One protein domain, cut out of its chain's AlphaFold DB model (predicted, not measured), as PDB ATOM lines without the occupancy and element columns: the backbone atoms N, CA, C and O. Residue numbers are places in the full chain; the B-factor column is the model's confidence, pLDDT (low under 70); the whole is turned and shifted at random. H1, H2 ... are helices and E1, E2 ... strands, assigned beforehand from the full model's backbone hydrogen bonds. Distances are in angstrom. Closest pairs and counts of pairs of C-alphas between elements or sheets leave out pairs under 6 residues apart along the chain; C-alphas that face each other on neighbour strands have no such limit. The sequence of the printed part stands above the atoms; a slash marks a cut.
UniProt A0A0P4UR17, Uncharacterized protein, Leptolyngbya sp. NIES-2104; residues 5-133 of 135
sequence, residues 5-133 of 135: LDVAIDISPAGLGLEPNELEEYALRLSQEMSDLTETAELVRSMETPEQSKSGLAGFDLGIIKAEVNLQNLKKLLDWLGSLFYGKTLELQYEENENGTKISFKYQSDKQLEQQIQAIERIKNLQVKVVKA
ATOM      1  N   LEU A   5     178.732 168.459  94.099       86.94
ATOM      2  CA  LEU A   5     179.540 167.492  93.382       86.94
ATOM      3  C   LEU A   5     178.682 166.268  93.057       86.94
ATOM      4  O   LEU A   5     178.078 165.688  93.961       86.94
ATOM      5  N   ASP A   6     178.677 165.843  91.794       89.00
ATOM      6  CA  ASP A   6     178.102 164.558  91.402       89.00
ATOM      7  C   ASP A   6     179.029 163.429  91.874       89.00
ATOM      8  O   ASP A   6     180.197 163.350  91.482       89.00
ATOM      9  N   VAL A   7     178.510 162.534  92.710       89.44
ATOM     10  CA  VAL A   7     179.232 161.389  93.266       89.44
ATOM     11  C   VAL A   7     178.557 160.091  92.848       89.44
ATOM     12  O   VAL A   7     177.413 159.827  93.199       89.44
ATOM     13  N   ALA A   8     179.288 159.239  92.135       90.25
ATOM     14  CA  ALA A   8     178.877 157.874  91.832       90.25
ATOM     15  C   ALA A   8     179.521 156.903  92.830       90.25
ATOM     16  O   ALA A   8     180.736 156.720  92.817       90.25
ATOM     17  N   ILE A   9     178.725 156.270  93.685       90.81
ATOM     18  CA  ILE A   9     179.170 155.311  94.699       90.81
ATOM     19  C   ILE A   9     178.878 153.899  94.191       90.81
ATOM     20  O   ILE A   9     177.720 153.522  94.056       90.81
ATOM     21  N   ASP A  10     179.919 153.117  93.931       90.62
ATOM     22  CA  ASP A  10     179.838 151.734  93.463       90.62
ATOM     23  C   ASP A  10     180.280 150.766  94.571       90.62
ATOM     24  O   ASP A  10     181.451 150.704  94.959       90.62
ATOM     25  N   ILE A  11     179.318 150.007  95.095       89.44
ATOM     26  CA  ILE A  11     179.507 149.024  96.170       89.44
ATOM     27  C   ILE A  11     179.596 147.582  95.654       89.44
ATOM     28  O   ILE A  11     179.881 146.662  96.423       89.44
ATOM     29  N   SER A  12     179.395 147.362  94.355       87.69
ATOM     30  CA  SER A  12     179.470 146.038  93.730       87.69
ATOM     31  C   SER A  12     180.814 145.325  93.916       87.69
ATOM     32  O   SER A  12     180.816 144.121  94.207       87.69
ATOM     33  N   PRO A  13     181.979 145.999  93.813       87.00
ATOM     34  CA  PRO A  13     183.264 145.331  93.994       87.00
ATOM     35  C   PRO A  13     183.615 145.051  95.467       87.00
ATOM     36  O   PRO A  13     184.634 144.404  95.738       87.00
ATOM     37  N   ALA A  14     182.776 145.454  96.430       86.06
ATOM     38  CA  ALA A  14     183.046 145.276  97.858       86.06
ATOM     39  C   ALA A  14     183.020 143.800  98.279       86.06
ATOM     40  O   ALA A  14     183.579 143.426  99.314       86.06
ATOM     41  N   GLY A  15     182.394 142.942  97.464       84.50
ATOM     42  CA  GLY A  15     182.313 141.509  97.713       84.50
ATOM     43  C   GLY A  15     181.483 141.169  98.941       84.50
ATOM     44  O   GLY A  15     181.906 140.341  99.744       84.50
ATOM     45  N   LEU A  16     180.326 141.819  99.070       86.00
ATOM     46  CA  LEU A  16     179.398 141.676 100.196       86.00
ATOM     47  C   LEU A  16     178.740 140.289 100.275       86.00
ATOM     48  O   LEU A  16     178.116 139.975 101.279       86.00
ATOM     49  N   GLY A  17     178.885 139.458  99.238       86.25
ATOM     50  CA  GLY A  17     178.244 138.142  99.171       86.25
ATOM     51  C   GLY A  17     176.735 138.207  98.927       86.25
ATOM     52  O   GLY A  17     176.065 137.210  99.155       86.25
ATOM     53  N   LEU A  18     176.230 139.361  98.478       87.19
ATOM     54  CA  LEU A  18     174.824 139.600  98.160       87.19
ATOM     55  C   LEU A  18     174.502 139.144  96.735       87.19
ATOM     56  O   LEU A  18     175.295 139.361  95.809       87.19
ATOM     57  N   GLU A  19     173.328 138.548  96.556       88.12
ATOM     58  CA  GLU A  19     172.753 138.294  95.240       88.12
ATOM     59  C   GLU A  19     172.356 139.612  94.542       88.12
ATOM     60  O   GLU A  19     172.235 140.652  95.191       88.12
ATOM     61  N   PRO A  20     172.130 139.622  93.212       83.88
ATOM     62  CA  PRO A  20     171.815 140.850  92.476       83.88
ATOM     63  C   PRO A  20     170.631 141.650  93.034       83.88
ATOM     64  O   PRO A  20     170.701 142.871  93.106       83.88
ATOM     65  N   ASN A  21     169.551 140.976  93.441       85.06
ATOM     66  CA  ASN A  21     168.377 141.645  94.002       85.06
ATOM     67  C   ASN A  21     168.667 142.223  95.396       85.06
ATOM     68  O   ASN A  21     168.354 143.380  95.647       85.06
ATOM     69  N   GLU A  22     169.369 141.469  96.245       88.88
ATOM     70  CA  GLU A  22     169.787 141.932  97.572       88.88
ATOM     71  C   GLU A  22     170.756 143.121  97.484       88.88
ATOM     72  O   GLU A  22     170.707 144.028  98.309       88.88
ATOM     73  N   LEU A  23     171.636 143.143  96.477       87.56
ATOM     74  CA  LEU A  23     172.560 144.251  96.237       87.56
ATOM     75  C   LEU A  23     171.827 145.521  95.780       87.56
ATOM     76  O   LEU A  23     172.205 146.618  96.189       87.56
ATOM     77  N   GLU A  24     170.789 145.378  94.954       86.62
ATOM     78  CA  GLU A  24     169.920 146.483  94.530       86.62
ATOM     79  C   GLU A  24     169.115 147.041  95.715       86.62
ATOM     80  O   GLU A  24     169.129 148.250  95.947       86.62
ATOM     81  N   GLU A  25     168.489 146.177  96.524       89.62
ATOM     82  CA  GLU A  25     167.776 146.580  97.745       89.62
ATOM     83  C   GLU A  25     168.708 147.242  98.764       89.62
ATOM     84  O   GLU A  25     168.359 148.251  99.384       89.62
ATOM     85  N   TYR A  26     169.918 146.706  98.923       90.88
ATOM     86  CA  TYR A  26     170.919 147.284  99.805       90.88
ATOM     87  C   TYR A  26     171.359 148.665  99.311       90.88
ATOM     88  O   TYR A  26     171.372 149.609 100.096       90.88
ATOM     89  N   ALA A  27     171.635 148.826  98.013       90.12
ATOM     90  CA  ALA A  27     171.965 150.124  97.431       90.12
ATOM     91  C   ALA A  27     170.820 151.142  97.592       90.12
ATOM     92  O   ALA A  27     171.078 152.293  97.943       90.12
ATOM     93  N   LEU A  28     169.564 150.715  97.414       90.12
ATOM     94  CA  LEU A  28     168.386 151.560  97.632       90.12
ATOM     95  C   LEU A  28     168.297 152.030  99.085       90.12
ATOM     96  O   LEU A  28     168.052 153.201  99.362       90.12
ATOM     97  N   ARG A  29     168.519 151.116 100.032       91.94
ATOM     98  CA  ARG A  29     168.548 151.462 101.451       91.94
ATOM     99  C   ARG A  29     169.662 152.466 101.746       91.94
ATOM    100  O   ARG A  29     169.418 153.443 102.443       91.94
ATOM    101  N   LEU A  30     170.866 152.262 101.209       91.50
ATOM    102  CA  LEU A  30     171.972 153.200 101.407       91.50
ATOM    103  C   LEU A  30     171.663 154.588 100.844       91.50
ATOM    104  O   LEU A  30     172.018 155.573 101.487       91.50
ATOM    105  N   SER A  31     170.995 154.681  99.689       90.50
ATOM    106  CA  SER A  31     170.604 155.975  99.114       90.50
ATOM    107  C   SER A  31     169.634 156.732 100.035       90.50
ATOM    108  O   SER A  31     169.739 157.945 100.198       90.50
ATOM    109  N   GLN A  32     168.747 156.012 100.727       90.50
ATOM    110  CA  GLN A  32     167.873 156.590 101.750       90.50
ATOM    111  C   GLN A  32     168.649 157.006 103.008       90.50
ATOM    112  O   GLN A  32     168.440 158.104 103.513       90.50
ATOM    113  N   GLU A  33     169.572 156.174 103.502       90.88
ATOM    114  CA  GLU A  33     170.341 156.486 104.720       90.88
ATOM    115  C   GLU A  33     171.338 157.644 104.525       90.88
ATOM    116  O   GLU A  33     171.651 158.348 105.484       90.88
ATOM    117  N   MET A  34     171.806 157.897 103.297       88.75
ATOM    118  CA  MET A  34     172.693 159.031 103.001       88.75
ATOM    119  C   MET A  34     171.957 160.346 102.706       88.75
ATOM    120  O   MET A  34     172.620 161.355 102.486       88.75
ATOM    121  N   SER A  35     170.619 160.371 102.748       85.62
ATOM    122  CA  SER A  35     169.817 161.565 102.424       85.62
ATOM    123  C   SER A  35     170.114 162.779 103.321       85.62
ATOM    124  O   SER A  35     169.942 163.910 102.889       85.62
ATOM    125  N   ASP A  36     170.605 162.577 104.549       86.00
ATOM    126  CA  ASP A  36     171.065 163.667 105.431       86.00
ATOM    127  C   ASP A  36     172.470 164.201 105.070       86.00
ATOM    128  O   ASP A  36     172.895 165.259 105.544       86.00
ATOM    129  N   LEU A  37     173.220 163.455 104.257       87.56
ATOM    130  CA  LEU A  37     174.584 163.777 103.832       87.56
ATOM    131  C   LEU A  37     174.625 164.355 102.412       87.56
ATOM    132  O   LEU A  37     175.587 165.046 102.076       87.56
ATOM    133  N   THR A  38     173.596 164.105 101.605       88.94
ATOM    134  CA  THR A  38     173.529 164.407 100.167       88.94
ATOM    135  C   THR A  38     172.306 165.265  99.839       88.94
ATOM    136  O   THR A  38     171.279 165.150 100.493       88.94
ATOM    137  N   GLU A  39     172.376 166.094  98.802       87.50
ATOM    138  CA  GLU A  39     171.216 166.833  98.276       87.50
ATOM    139  C   GLU A  39     170.247 165.903  97.545       87.50
ATOM    140  O   GLU A  39     169.029 166.015  97.684       87.50
ATOM    141  N   THR A  40     170.800 164.948  96.801       88.06
ATOM    142  CA  THR A  40     170.064 163.870  96.142       88.06
ATOM    143  C   THR A  40     170.846 162.571  96.293       88.06
ATOM    144  O   THR A  40     172.074 162.597  96.361       88.06
ATOM    145  N   ALA A  41     170.149 161.441  96.369       88.50
ATOM    146  CA  ALA A  41     170.754 160.113  96.367       88.50
ATOM    147  C   ALA A  41     169.777 159.106  95.755       88.50
ATOM    148  O   ALA A  41     168.737 158.782  96.334       88.50
ATOM    149  N   GLU A  42     170.116 158.604  94.575       88.25
ATOM    150  CA  GLU A  42     169.258 157.731  93.783       88.25
ATOM    151  C   GLU A  42     170.046 156.613  93.100       88.25
ATOM    152  O   GLU A  42     171.257 156.693  92.893       88.25
ATOM    153  N   LEU A  43     169.349 155.528  92.769       84.56
ATOM    154  CA  LEU A  43     169.933 154.438  91.999       84.56
ATOM    155  C   LEU A  43     170.092 154.844  90.538       84.56
ATOM    156  O   LEU A  43     169.183 155.419  89.938       84.56
ATOM    157  N   VAL A  44     171.223 154.472  89.948       79.19
ATOM    158  CA  VAL A  44     171.502 154.767  88.541       79.19
ATOM    159  C   VAL A  44     170.801 153.761  87.647       79.19
ATOM    160  O   VAL A  44     170.889 152.559  87.883       79.19
ATOM    161  N   ARG A  45     170.101 154.223  86.608       67.31
ATOM    162  CA  ARG A  45     169.536 153.325  85.594       67.31
ATOM    163  C   ARG A  45     170.609 152.938  84.589       67.31
ATOM    164  O   ARG A  45     171.354 153.791  84.124       67.31
ATOM    165  N   SER A  46     170.598 151.688  84.134       57.97
ATOM    166  CA  SER A  46     171.597 151.149  83.197       57.97
ATOM    167  C   SER A  46     171.663 151.819  81.823       57.97
ATOM    168  O   SER A  46     172.519 151.485  81.012       57.97
ATOM    169  N   MET A  47     170.766 152.762  81.535       50.56
ATOM    170  CA  MET A  47     170.829 153.594  80.334       50.56
ATOM    171  C   MET A  47     171.744 154.823  80.508       50.56
ATOM    172  O   MET A  47     172.020 155.512  79.529       50.56
ATOM    173  N   GLU A  48     172.209 155.097  81.732       51.81
ATOM    174  CA  GLU A  48     172.929 156.319  82.113       51.81
ATOM    175  C   GLU A  48     174.424 156.099  82.422       51.81
ATOM    176  O   GLU A  48     175.142 157.083  82.599       51.81
ATOM    177  N   THR A  49     174.938 154.857  82.441       47.25
ATOM    178  CA  THR A  49     176.377 154.579  82.640       47.25
ATOM    179  C   THR A  49     177.058 153.929  81.426       47.25
ATOM    180  O   THR A  49     176.448 153.137  80.707       47.25
ATOM    181  N   PRO A  50     178.346 154.238  81.172       40.91
ATOM    182  CA  PRO A  50     179.116 153.601  80.108       40.91
ATOM    183  C   PRO A  50     179.580 152.170  80.464       40.91
ATOM    184  O   PRO A  50     180.215 151.938  81.489       40.91
ATOM    185  N   GLU A  51     179.274 151.239  79.555       42.06
ATOM    186  CA  GLU A  51     179.880 149.932  79.194       42.06
ATOM    187  C   GLU A  51     180.323 148.890  80.252       42.06
ATOM    188  O   GLU A  51     180.611 147.759  79.858       42.06
ATOM    189  N   GLN A  52     180.353 149.160  81.562       48.62
ATOM    190  CA  GLN A  52     180.857 148.187  82.558       48.62
ATOM    191  C   GLN A  52     179.894 147.812  83.693       48.62
ATOM    192  O   GLN A  52     180.225 146.939  84.502       48.62
ATOM    193  N   SER A  53     178.706 148.402  83.742       53.84
ATOM    194  CA  SER A  53     177.728 148.123  84.792       53.84
ATOM    195  C   SER A  53     176.868 146.902  84.447       53.84
ATOM    196  O   SER A  53     176.376 146.756  83.328       53.84
ATOM    197  N   LYS A  54     176.689 145.984  85.405       58.00
ATOM    198  CA  LYS A  54     175.729 144.880  85.261       58.00
ATOM    199  C   LYS A  54     174.346 145.396  85.642       58.00
ATOM    200  O   LYS A  54     174.154 145.801  86.786       58.00
ATOM    201  N   SER A  55     173.399 145.343  84.713       60.72
ATOM    202  CA  SER A  55     172.005 145.697  84.988       60.72
ATOM    203  C   SER A  55     171.347 144.700  85.941       60.72
ATOM    204  O   SER A  55     171.457 143.484  85.765       60.72
ATOM    205  N   GLY A  56     170.655 145.234  86.939       58.84
ATOM    206  CA  GLY A  56     169.806 144.523  87.882       58.84
ATOM    207  C   GLY A  56     168.444 144.187  87.292       58.84
ATOM    208  O   GLY A  56     168.122 144.546  86.157       58.84
ATOM    209  N   LEU A  57     167.623 143.485  88.076       61.44
ATOM    210  CA  LEU A  57     166.313 142.999  87.630       61.44
ATOM    211  C   LEU A  57     165.341 144.143  87.302       61.44
ATOM    212  O   LEU A  57     164.490 143.978  86.431       61.44
ATOM    213  N   ALA A  58     165.490 145.301  87.953       63.94
ATOM    214  CA  ALA A  58     164.680 146.490  87.701       63.94
ATOM    215  C   ALA A  58     165.313 147.471  86.688       63.94
ATOM    216  O   ALA A  58     164.774 148.555  86.462       63.94
ATOM    217  N   GLY A  59     166.430 147.101  86.049       64.44
ATOM    218  CA  GLY A  59     167.125 147.947  85.069       64.44
ATOM    219  C   GLY A  59     168.005 149.042  85.683       64.44
ATOM    220  O   GLY A  59     168.388 149.975  84.972       64.44
ATOM    221  N   PHE A  60     168.318 148.943  86.978       72.31
ATOM    222  CA  PHE A  60     169.334 149.763  87.637       72.31
ATOM    223  C   PHE A  60     170.719 149.135  87.515       72.31
ATOM    224  O   PHE A  60     170.851 147.916  87.431       72.31
ATOM    225  N   ASP A  61     171.761 149.953  87.530       75.06
ATOM    226  CA  ASP A  61     173.122 149.465  87.657       75.06
ATOM    227  C   ASP A  61     173.330 148.916  89.059       75.06
ATOM    228  O   ASP A  61     173.215 149.628  90.061       75.06
ATOM    229  N   LEU A  62     173.604 147.612  89.123       79.81
ATOM    230  CA  LEU A  62     173.729 146.908  90.386       79.81
ATOM    231  C   LEU A  62     174.793 147.575  91.249       79.81
ATOM    232  O   LEU A  62     175.928 147.765  90.807       79.81
ATOM    233  N   GLY A  63     174.405 147.919  92.477       81.62
ATOM    234  CA  GLY A  63     175.295 148.489  93.478       81.62
ATOM    235  C   GLY A  63     175.826 149.889  93.162       81.62
ATOM    236  O   GLY A  63     176.783 150.285  93.820       81.62
ATOM    237  N   ILE A  64     175.252 150.629  92.201       87.50
ATOM    238  CA  ILE A  64     175.665 152.010  91.900       87.50
ATOM    239  C   ILE A  64     174.605 153.012  92.366       87.50
ATOM    240  O   ILE A  64     173.446 152.972  91.949       87.50
ATOM    241  N   ILE A  65     175.034 153.952  93.203       90.44
ATOM    242  CA  ILE A  65     174.229 155.058  93.721       90.44
ATOM    243  C   ILE A  65     174.810 156.353  93.159       90.44
ATOM    244  O   ILE A  65     176.007 156.599  93.300       90.44
ATOM    245  N   LYS A  66     173.984 157.189  92.534       90.25
ATOM    246  CA  LYS A  66     174.350 158.557  92.166       90.25
ATOM    247  C   LYS A  66     173.816 159.501  93.226       90.25
ATOM    248  O   LYS A  66     172.632 159.472  93.549       90.25
ATOM    249  N   ALA A  67     174.700 160.326  93.757       89.88
ATOM    250  CA  ALA A  67     174.367 161.309  94.761       89.88
ATOM    251  C   ALA A  67     174.939 162.673  94.398       89.88
ATOM    252  O   ALA A  67     176.056 162.768  93.899       89.88
ATOM    253  N   GLU A  68     174.198 163.730  94.691       90.25
ATOM    254  CA  GLU A  68     174.714 165.095  94.663       90.25
ATOM    255  C   GLU A  68     175.117 165.480  96.087       90.25
ATOM    256  O   GLU A  68     174.314 165.375  97.016       90.25
ATOM    257  N   VAL A  69     176.368 165.885  96.297       89.56
ATOM    258  CA  VAL A  69     176.884 166.222  97.630       89.56
ATOM    259  C   VAL A  69     177.533 167.595  97.635       89.56
ATOM    260  O   VAL A  69     178.369 167.905  96.794       89.56
ATOM    261  N   ASN A  70     177.212 168.410  98.635       87.88
ATOM    262  CA  ASN A  70     177.953 169.644  98.877       87.88
ATOM    263  C   ASN A  70     179.390 169.321  99.318       87.88
ATOM    264  O   ASN A  70     179.599 168.414 100.133       87.88
ATOM    265  N   LEU A  71     180.373 170.113  98.882       80.94
ATOM    266  CA  LEU A  71     181.786 169.920  99.255       80.94
ATOM    267  C   LEU A  71     181.997 169.865 100.781       80.94
ATOM    268  O   LEU A  71     182.793 169.072 101.286       80.94
ATOM    269  N   GLN A  72     181.203 170.627 101.538       82.81
ATOM    270  CA  GLN A  72     181.209 170.634 103.007       82.81
ATOM    271  C   GLN A  72     180.772 169.299 103.646       82.81
ATOM    272  O   GLN A  72     181.196 168.972 104.758       82.81
ATOM    273  N   ASN A  73     179.920 168.527 102.964       87.69
ATOM    274  CA  ASN A  73     179.431 167.226 103.428       87.69
ATOM    275  C   ASN A  73     180.169 166.046 102.785       87.69
ATOM    276  O   ASN A  73     180.076 164.937 103.310       87.69
ATOM    277  N   LEU A  74     180.968 166.270 101.738       85.69
ATOM    278  CA  LEU A  74     181.759 165.224 101.089       85.69
ATOM    279  C   LEU A  74     182.622 164.447 102.089       85.69
ATOM    280  O   LEU A  74     182.601 163.218 102.096       85.69
ATOM    281  N   LYS A  75     183.344 165.138 102.985       84.38
ATOM    282  CA  LYS A  75     184.157 164.459 104.011       84.38
ATOM    283  C   LYS A  75     183.300 163.555 104.900       84.38
ATOM    284  O   LYS A  75     183.725 162.452 105.218       84.38
ATOM    285  N   LYS A  76     182.101 164.006 105.285       88.12
ATOM    286  CA  LYS A  76     181.178 163.223 106.122       88.12
ATOM    287  C   LYS A  76     180.638 162.008 105.374       88.12
ATOM    288  O   LYS A  76     180.545 160.943 105.967       88.12
ATOM    289  N   LEU A  77     180.327 162.153 104.084       88.81
ATOM    290  CA  LEU A  77     179.909 161.045 103.226       88.81
ATOM    291  C   LEU A  77     181.012 159.986 103.117       88.81
ATOM    292  O   LEU A  77     180.754 158.801 103.301       88.81
ATOM    293  N   LEU A  78     182.251 160.411 102.861       87.00
ATOM    294  CA  LEU A  78     183.401 159.514 102.748       87.00
ATOM    295  C   LEU A  78     183.712 158.800 104.075       87.00
ATOM    296  O   LEU A  78     183.983 157.601 104.067       87.00
ATOM    297  N   ASP A  79     183.607 159.504 105.204       86.56
ATOM    298  CA  ASP A  79     183.770 158.943 106.553       86.56
ATOM    299  C   ASP A  79     182.660 157.937 106.906       86.56
ATOM    300  O   ASP A  79     182.933 156.838 107.395       86.56
ATOM    301  N   TRP A  80     181.410 158.270 106.567       90.12
ATOM    302  CA  TRP A  80     180.264 157.378 106.720       90.12
ATOM    303  C   TRP A  80     180.433 156.100 105.892       90.12
ATOM    304  O   TRP A  80     180.262 155.007 106.428       90.12
ATOM    305  N   LEU A  81     180.861 156.211 104.627       89.25
ATOM    306  CA  LEU A  81     181.186 155.054 103.784       89.25
ATOM    307  C   LEU A  81     182.327 154.221 104.385       89.25
ATOM    308  O   LEU A  81     182.247 152.993 104.400       89.25
ATOM    309  N   GLY A  82     183.374 154.866 104.902       86.19
ATOM    310  CA  GLY A  82     184.504 154.177 105.528       86.19
ATOM    311  C   GLY A  82     184.095 153.402 106.782       86.19
ATOM    312  O   GLY A  82     184.532 152.269 106.986       86.19
ATOM    313  N   SER A  83     183.207 153.985 107.586       87.75
ATOM    314  CA  SER A  83     182.642 153.358 108.782       87.75
ATOM    315  C   SER A  83     181.697 152.206 108.435       87.75
ATOM    316  O   SER A  83     181.783 151.132 109.031       87.75
ATOM    317  N   LEU A  84     180.823 152.404 107.446       88.31
ATOM    318  CA  LEU A  84     179.864 151.403 106.977       88.31
ATOM    319  C   LEU A  84     180.569 150.175 106.386       88.31
ATOM    320  O   LEU A  84     180.183 149.038 106.654       88.31
ATOM    321  N   PHE A  85     181.625 150.403 105.608       87.44
ATOM    322  CA  PHE A  85     182.405 149.358 104.952       87.44
ATOM    323  C   PHE A  85     183.726 149.080 105.676       87.44
ATOM    324  O   PHE A  85     184.748 148.819 105.041       87.44
ATOM    325  N   TYR A  86     183.718 149.099 107.010       82.50
ATOM    326  CA  TYR A  86     184.909 148.810 107.804       82.50
ATOM    327  C   TYR A  86     185.583 147.490 107.374       82.50
ATOM    328  O   TYR A  86     184.937 146.455 107.181       82.50
ATOM    329  N   GLY A  87     186.907 147.522 107.193       80.81
ATOM    330  CA  GLY A  87     187.671 146.389 106.652       80.81
ATOM    331  C   GLY A  87     187.563 146.217 105.127       80.81
ATOM    332  O   GLY A  87     187.872 145.143 104.602       80.81
ATOM    333  N   LYS A  88     187.103 147.246 104.407       85.06
ATOM    334  CA  LYS A  88     187.172 147.388 102.945       85.06
ATOM    335  C   LYS A  88     188.005 148.619 102.587       85.06
ATOM    336  O   LYS A  88     188.300 149.447 103.446       85.06
ATOM    337  N   THR A  89     188.393 148.725 101.322       86.00
ATOM    338  CA  THR A  89     189.147 149.871 100.811       86.00
ATOM    339  C   THR A  89     188.230 150.749  99.976       86.00
ATOM    340  O   THR A  89     187.488 150.247  99.134       86.00
ATOM    341  N   LEU A  90     188.294 152.061 100.194       87.00
ATOM    342  CA  LEU A  90     187.624 153.039  99.347       87.00
ATOM    343  C   LEU A  90     188.608 153.540  98.288       87.00
ATOM    344  O   LEU A  90     189.670 154.076  98.611       87.00
ATOM    345  N   GLU A  91     188.253 153.343  97.024       87.81
ATOM    346  CA  GLU A  91     188.976 153.851  95.864       87.81
ATOM    347  C   GLU A  91     188.218 155.049  95.294       87.81
ATOM    348  O   GLU A  91     187.073 154.927  94.867       87.81
ATOM    349  N   LEU A  92     188.853 156.219  95.308       87.06
ATOM    350  CA  LEU A  92     188.302 157.441  94.739       87.06
ATOM    351  C   LEU A  92     188.899 157.656  93.356       87.06
ATOM    352  O   LEU A  92     190.118 157.594  93.179       87.06
ATOM    353  N   GLN A  93     188.026 157.921  92.394       86.06
ATOM    354  CA  GLN A  93     188.347 158.139  90.997       86.06
ATOM    355  C   GLN A  93     187.715 159.438  90.532       86.06
ATOM    356  O   GLN A  93     186.506 159.617  90.631       86.06
ATOM    357  N   TYR A  94     188.519 160.352  90.014       84.25
ATOM    358  CA  TYR A  94     188.014 161.583  89.426       84.25
ATOM    359  C   TYR A  94     188.888 162.035  88.269       84.25
ATOM    360  O   TYR A  94     190.028 161.601  88.114       84.25
ATOM    361  N   GLU A  95     188.347 162.927  87.454       80.62
ATOM    362  CA  GLU A  95     189.087 163.569  86.379       80.62
ATOM    363  C   GLU A  95     189.397 165.012  86.775       80.62
ATOM    364  O   GLU A  95     188.493 165.795  87.054       80.62
ATOM    365  N   GLU A  96     190.686 165.347  86.862       67.44
ATOM    366  CA  GLU A  96     191.123 166.626  87.440       67.44
ATOM    367  C   GLU A  96     190.914 167.817  86.481       67.44
ATOM    368  O   GLU A  96     190.826 168.954  86.928       67.44
ATOM    369  N   ASN A  97     190.821 167.574  85.165       63.91
ATOM    370  CA  ASN A  97     190.579 168.583  84.121       63.91
ATOM    371  C   ASN A  97     189.945 167.935  82.875       63.91
ATOM    372  O   ASN A  97     190.212 166.766  82.613       63.91
ATOM    373  N   GLU A  98     189.268 168.718  82.021       58.09
ATOM    374  CA  GLU A  98     188.690 168.280  80.722       58.09
ATOM    375  C   GLU A  98     189.697 167.595  79.762       58.09
ATOM    376  O   GLU A  98     189.303 166.960  78.788       58.09
ATOM    377  N   ASN A  99     191.005 167.691  80.038       56.91
ATOM    378  CA  ASN A  99     192.076 167.010  79.304       56.91
ATOM    379  C   ASN A  99     192.331 165.547  79.742       56.91
ATOM    380  O   ASN A  99     193.280 164.931  79.255       56.91
ATOM    381  N   GLY A 100     191.515 164.966  80.629       57.03
ATOM    382  CA  GLY A 100     191.409 163.504  80.724       57.03
ATOM    383  C   GLY A 100     192.359 162.787  81.689       57.03
ATOM    384  O   GLY A 100     192.540 161.572  81.572       57.03
ATOM    385  N   THR A 101     193.009 163.481  82.632       71.50
ATOM    386  CA  THR A 101     193.829 162.768  83.632       71.50
ATOM    387  C   THR A 101     192.927 162.190  84.714       71.50
ATOM    388  O   THR A 101     192.523 162.892  85.642       71.50
ATOM    389  N   LYS A 102     192.617 160.897  84.577       75.31
ATOM    390  CA  LYS A 102     191.931 160.114  85.607       75.31
ATOM    391  C   LYS A 102     192.883 159.865  86.769       75.31
ATOM    392  O   LYS A 102     193.853 159.119  86.644       75.31
ATOM    393  N   ILE A 103     192.583 160.483  87.897       79.38
ATOM    394  CA  ILE A 103     193.244 160.233  89.168       79.38
ATOM    395  C   ILE A 103     192.475 159.120  89.865       79.38
ATOM    396  O   ILE A 103     191.259 159.199  90.005       79.38
ATOM    397  N   SER A 104     193.185 158.076  90.287       81.19
ATOM    398  CA  SER A 104     192.638 156.978  91.081       81.19
ATOM    399  C   SER A 104     193.532 156.779  92.289       81.19
ATOM    400  O   SER A 104     194.726 156.527  92.131       81.19
ATOM    401  N   PHE A 105     192.976 156.874  93.491       79.06
ATOM    402  CA  PHE A 105     193.728 156.646  94.719       79.06
ATOM    403  C   PHE A 105     192.884 155.884  95.735       79.06
ATOM    404  O   PHE A 105     191.670 156.053  95.835       79.06
ATOM    405  N   LYS A 106     193.556 155.024  96.495       79.06
ATOM    406  CA  LYS A 106     192.971 154.264  97.596       79.06
ATOM    407  C   LYS A 106     193.324 154.983  98.882       79.06
ATOM    408  O   LYS A 106     194.491 155.313  99.081       79.06
ATOM    409  N   TYR A 107     192.360 155.205  99.764       71.88
ATOM    410  CA  TYR A 107     192.666 155.768 101.075       71.88
ATOM    411  C   TYR A 107     192.171 154.847 102.191       71.88
ATOM    412  O   TYR A 107     191.082 154.282 102.134       71.88
ATOM    413  N   GLN A 108     193.029 154.671 103.197       62.41
ATOM    414  CA  GLN A 108     192.768 153.900 104.418       62.41
ATOM    415  C   GLN A 108     193.024 154.749 105.683       62.41
ATOM    416  O   GLN A 108     193.044 154.224 106.792       62.41
ATOM    417  N   SER A 109     193.304 156.054 105.542       59.59
ATOM    418  CA  SER A 109     193.634 156.956 106.660       59.59
ATOM    419  C   SER A 109     193.280 158.417 106.355       59.59
ATOM    420  O   SER A 109     193.532 158.883 105.241       59.59
ATOM    421  N   ASP A 110     192.792 159.152 107.362       62.59
ATOM    422  CA  ASP A 110     192.335 160.555 107.272       62.59
ATOM    423  C   ASP A 110     193.320 161.513 106.586       62.59
ATOM    424  O   ASP A 110     192.910 162.357 105.792       62.59
ATOM    425  N   LYS A 111     194.632 161.356 106.814       64.38
ATOM    426  CA  LYS A 111     195.645 162.264 106.245       64.38
ATOM    427  C   LYS A 111     195.693 162.274 104.714       64.38
ATOM    428  O   LYS A 111     196.005 163.310 104.137       64.38
ATOM    429  N   GLN A 112     195.431 161.137 104.061       65.56
ATOM    430  CA  GLN A 112     195.388 161.078 102.591       65.56
ATOM    431  C   GLN A 112     194.091 161.685 102.048       65.56
ATOM    432  O   GLN A 112     194.090 162.250 100.960       65.56
ATOM    433  N   LEU A 113     193.004 161.614 102.820       67.31
ATOM    434  CA  LEU A 113     191.716 162.176 102.438       67.31
ATOM    435  C   LEU A 113     191.768 163.708 102.386       67.31
ATOM    436  O   LEU A 113     191.330 164.303 101.409       67.31
ATOM    437  N   GLU A 114     192.350 164.350 103.403       68.88
ATOM    438  CA  GLU A 114     192.411 165.818 103.494       68.88
ATOM    439  C   GLU A 114     193.188 166.464 102.338       68.88
ATOM    440  O   GLU A 114     192.773 167.501 101.823       68.88
ATOM    441  N   GLN A 115     194.285 165.843 101.892       67.25
ATOM    442  CA  GLN A 115     195.070 166.347 100.756       67.25
ATOM    443  C   GLN A 115     194.296 166.260  99.439       67.25
ATOM    444  O   GLN A 115     194.408 167.143  98.592       67.25
ATOM    445  N   GLN A 116     193.478 165.218  99.289       70.44
ATOM    446  CA  GLN A 116     192.734 164.955  98.064       70.44
ATOM    447  C   GLN A 116     191.405 165.719  98.016       70.44
ATOM    448  O   GLN A 116     190.959 166.070  96.929       70.44
ATOM    449  N   ILE A 117     190.807 166.066  99.166       69.81
ATOM    450  CA  ILE A 117     189.607 166.921  99.225       69.81
ATOM    451  C   ILE A 117     189.849 168.264  98.525       69.81
ATOM    452  O   ILE A 117     188.992 168.690  97.761       69.81
ATOM    453  N   GLN A 118     191.023 168.887  98.690       70.94
ATOM    454  CA  GLN A 118     191.341 170.150  98.001       70.94
ATOM    455  C   GLN A 118     191.382 170.015  96.472       70.94
ATOM    456  O   GLN A 118     191.020 170.944  95.751       70.94
ATOM    457  N   ALA A 119     191.828 168.864  95.963       72.81
ATOM    458  CA  ALA A 119     191.769 168.574  94.533       72.81
ATOM    459  C   ALA A 119     190.320 168.330  94.083       72.81
ATOM    460  O   ALA A 119     189.931 168.752  92.993       72.81
ATOM    461  N   ILE A 120     189.502 167.726  94.953       73.38
ATOM    462  CA  ILE A 120     188.081 167.474  94.704       73.38
ATOM    463  C   ILE A 120     187.249 168.777  94.682       73.38
ATOM    464  O   ILE A 120     186.259 168.860  93.963       73.38
ATOM    465  N   GLU A 121     187.669 169.848  95.358       71.19
ATOM    466  CA  GLU A 121     186.993 171.158  95.249       71.19
ATOM    467  C   GLU A 121     187.008 171.738  93.819       71.19
ATOM    468  O   GLU A 121     186.279 172.681  93.517       71.19
ATOM    469  N   ARG A 122     187.849 171.202  92.923       74.94
ATOM    470  CA  ARG A 122     188.005 171.685  91.543       74.94
ATOM    471  C   ARG A 122     187.349 170.798  90.489       74.94
ATOM    472  O   ARG A 122     187.388 171.153  89.311       74.94
ATOM    473  N   ILE A 123     186.754 169.674  90.881       78.62
ATOM    474  CA  ILE A 123     186.115 168.729  89.957       78.62
ATOM    475  C   ILE A 123     184.591 168.827  90.042       78.62
ATOM    476  O   ILE A 123     184.035 169.361  90.995       78.62
ATOM    477  N   LYS A 124     183.911 168.276  89.032       79.81
ATOM    478  CA  LYS A 124     182.443 168.170  89.008       79.81
ATOM    479  C   LYS A 124     181.913 166.760  89.236       79.81
ATOM    480  O   LYS A 124     180.770 166.617  89.641       79.81
ATOM    481  N   ASN A 125     182.731 165.741  88.971       83.00
ATOM    482  CA  ASN A 125     182.321 164.343  89.028       83.00
ATOM    483  C   ASN A 125     183.351 163.533  89.811       83.00
ATOM    484  O   ASN A 125     184.531 163.528  89.454       83.00
ATOM    485  N   LEU A 126     182.892 162.817  90.830       86.38
ATOM    486  CA  LEU A 126     183.677 161.890  91.630       86.38
ATOM    487  C   LEU A 126     183.050 160.500  91.553       86.38
ATOM    488  O   LEU A 126     181.844 160.333  91.667       86.38
ATOM    489  N   GLN A 127     183.875 159.476  91.412       88.06
ATOM    490  CA  GLN A 127     183.475 158.087  91.540       88.06
ATOM    491  C   GLN A 127     184.145 157.492  92.779       88.06
ATOM    492  O   GLN A 127     185.348 157.623  92.975       88.06
ATOM    493  N   VAL A 128     183.364 156.835  93.627       88.81
ATOM    494  CA  VAL A 128     183.820 156.158  94.839       88.81
ATOM    495  C   VAL A 128     183.505 154.681  94.687       88.81
ATOM    496  O   VAL A 128     182.345 154.303  94.583       88.81
ATOM    497  N   LYS A 129     184.525 153.832  94.686       89.25
ATOM    498  CA  LYS A 129     184.380 152.377  94.640       89.25
ATOM    499  C   LYS A 129     184.724 151.785  95.988       89.25
ATOM    500  O   LYS A 129     185.815 152.005  96.512       89.25
ATOM    501  N   VAL A 130     183.820 150.987  96.530       88.75
ATOM    502  CA  VAL A 130     184.099 150.170  97.708       88.75
ATOM    503  C   VAL A 130     184.636 148.836  97.221       88.75
ATOM    504  O   VAL A 130     183.909 148.061  96.610       88.75
ATOM    505  N   VAL A 131     185.906 148.548  97.482       87.81
ATOM    506  CA  VAL A 131     186.565 147.315  97.036       87.81
ATOM    507  C   VAL A 131     186.994 146.463  98.225       87.81
ATOM    508  O   VAL A 131     187.177 146.953  99.343       87.81
ATOM    509  N   LYS A 132     187.165 145.155  98.008       84.69
ATOM    510  CA  LYS A 132     187.771 144.274  99.019       84.69
ATOM    511  C   LYS A 132     189.122 144.842  99.471       84.69
ATOM    512  O   LYS A 132     189.885 145.335  98.644       84.69
ATOM    513  N   ALA A 133     189.414 144.753 100.769       76.50
ATOM    514  CA  ALA A 133     190.738 145.096 101.271       76.50
ATOM    515  C   ALA A 133     191.784 144.192 100.600       76.50
ATOM    516  O   ALA A 133     191.607 142.972 100.545       76.50
TER     517      ALA A 133
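What this domain is: This is residues 5 to 133 of the 135 residues of an uncharacterized protein of Leptolyngbya sp. NIES-2104 (UniProt A0A0P4UR17). A strongly twisted wall of six strands has three helices over one face, H1, H2 and H3, and the sheet curls round H2. This makes two layers, a sheet and the helices on one of its faces. The printed part has 129 residues, in the order E1 H1 E2 E3 H2 E4 E5 H3 E6; the mixed sheet runs E2, E3, E1, E6, E4, E5, and the class is mixed, helices and strands. The whole is compact, with a radius of gyration of the C-alphas of 13.9 A and spans of 38 by 32 by 27 A.

How they stand to each other: Start at E1, residues 5 to 10, an inner strand. Next, H1, residues 20 to 36, is on the sheet at a height of 8.1 A, over E2, residues 40 to 45, and E3, residues 60 to 70; its closest C-alphas to E3 are Ala 27 and Gly 63, 5.4 A. E2 and E3 form an antiparallel hairpin, with N 42 and O 66 at 2.9 A; E3 bends by 87 degrees at residue 63 and is antiparallel to E1, with N 7 and O 67 at 2.7 A. H2, residues 71 to 84, is on the same face as H1; they are close but not clearly touching, C-alphas 34 and 77 being closest at 7.5 A. E4, residues 88 to 95, and E5, residues 102 to 107, form an antiparallel hairpin, with N 92 and O 105 at 2.9 A. H3, residues 110 to 120, is on the sheet at a height of 8.4 A, only just over E4, where 3 of its C-alphas fall. E6, residues 125 to 132, is antiparallel to E4, with N 127 and O 93 at 2.7 A, and parallel to E1, with N 8 and O 126 at 2.8 A. E1-H1-E2, E3-H2-E4 and E5-H3-E6 are split strand-helix-strand units, same-way strands with others between them, each with a right-handed crossover. O i to N i+4 pairs are within hydrogen-bond range in 11 of 13 for H1, 8 of 10 for H2 and 4 of 7 for H3.

Where its parts are: Find C-alpha 5 at (179.540, 167.492, 93.382), where E1 begins. From C-alpha 20 at (171.815, 140.850, 92.476), H1 runs 26.2 A; E3 spans 24.4 A, E4 23.2 A and H2 20.2 A. E6 spans 23.1 A and ends at C-alpha 132, (187.771, 144.274, 99.019).

The domain as a whole: C-alphas 57 and 111 are farthest apart, 39.7 A. The printed part has no cut. The link from E2 to E3, 14 residues, is long. Mean pLDDT of the printed part is 79.3; residues 45 to 59, 96 to 100, 108 to 115 and 117 are under 70.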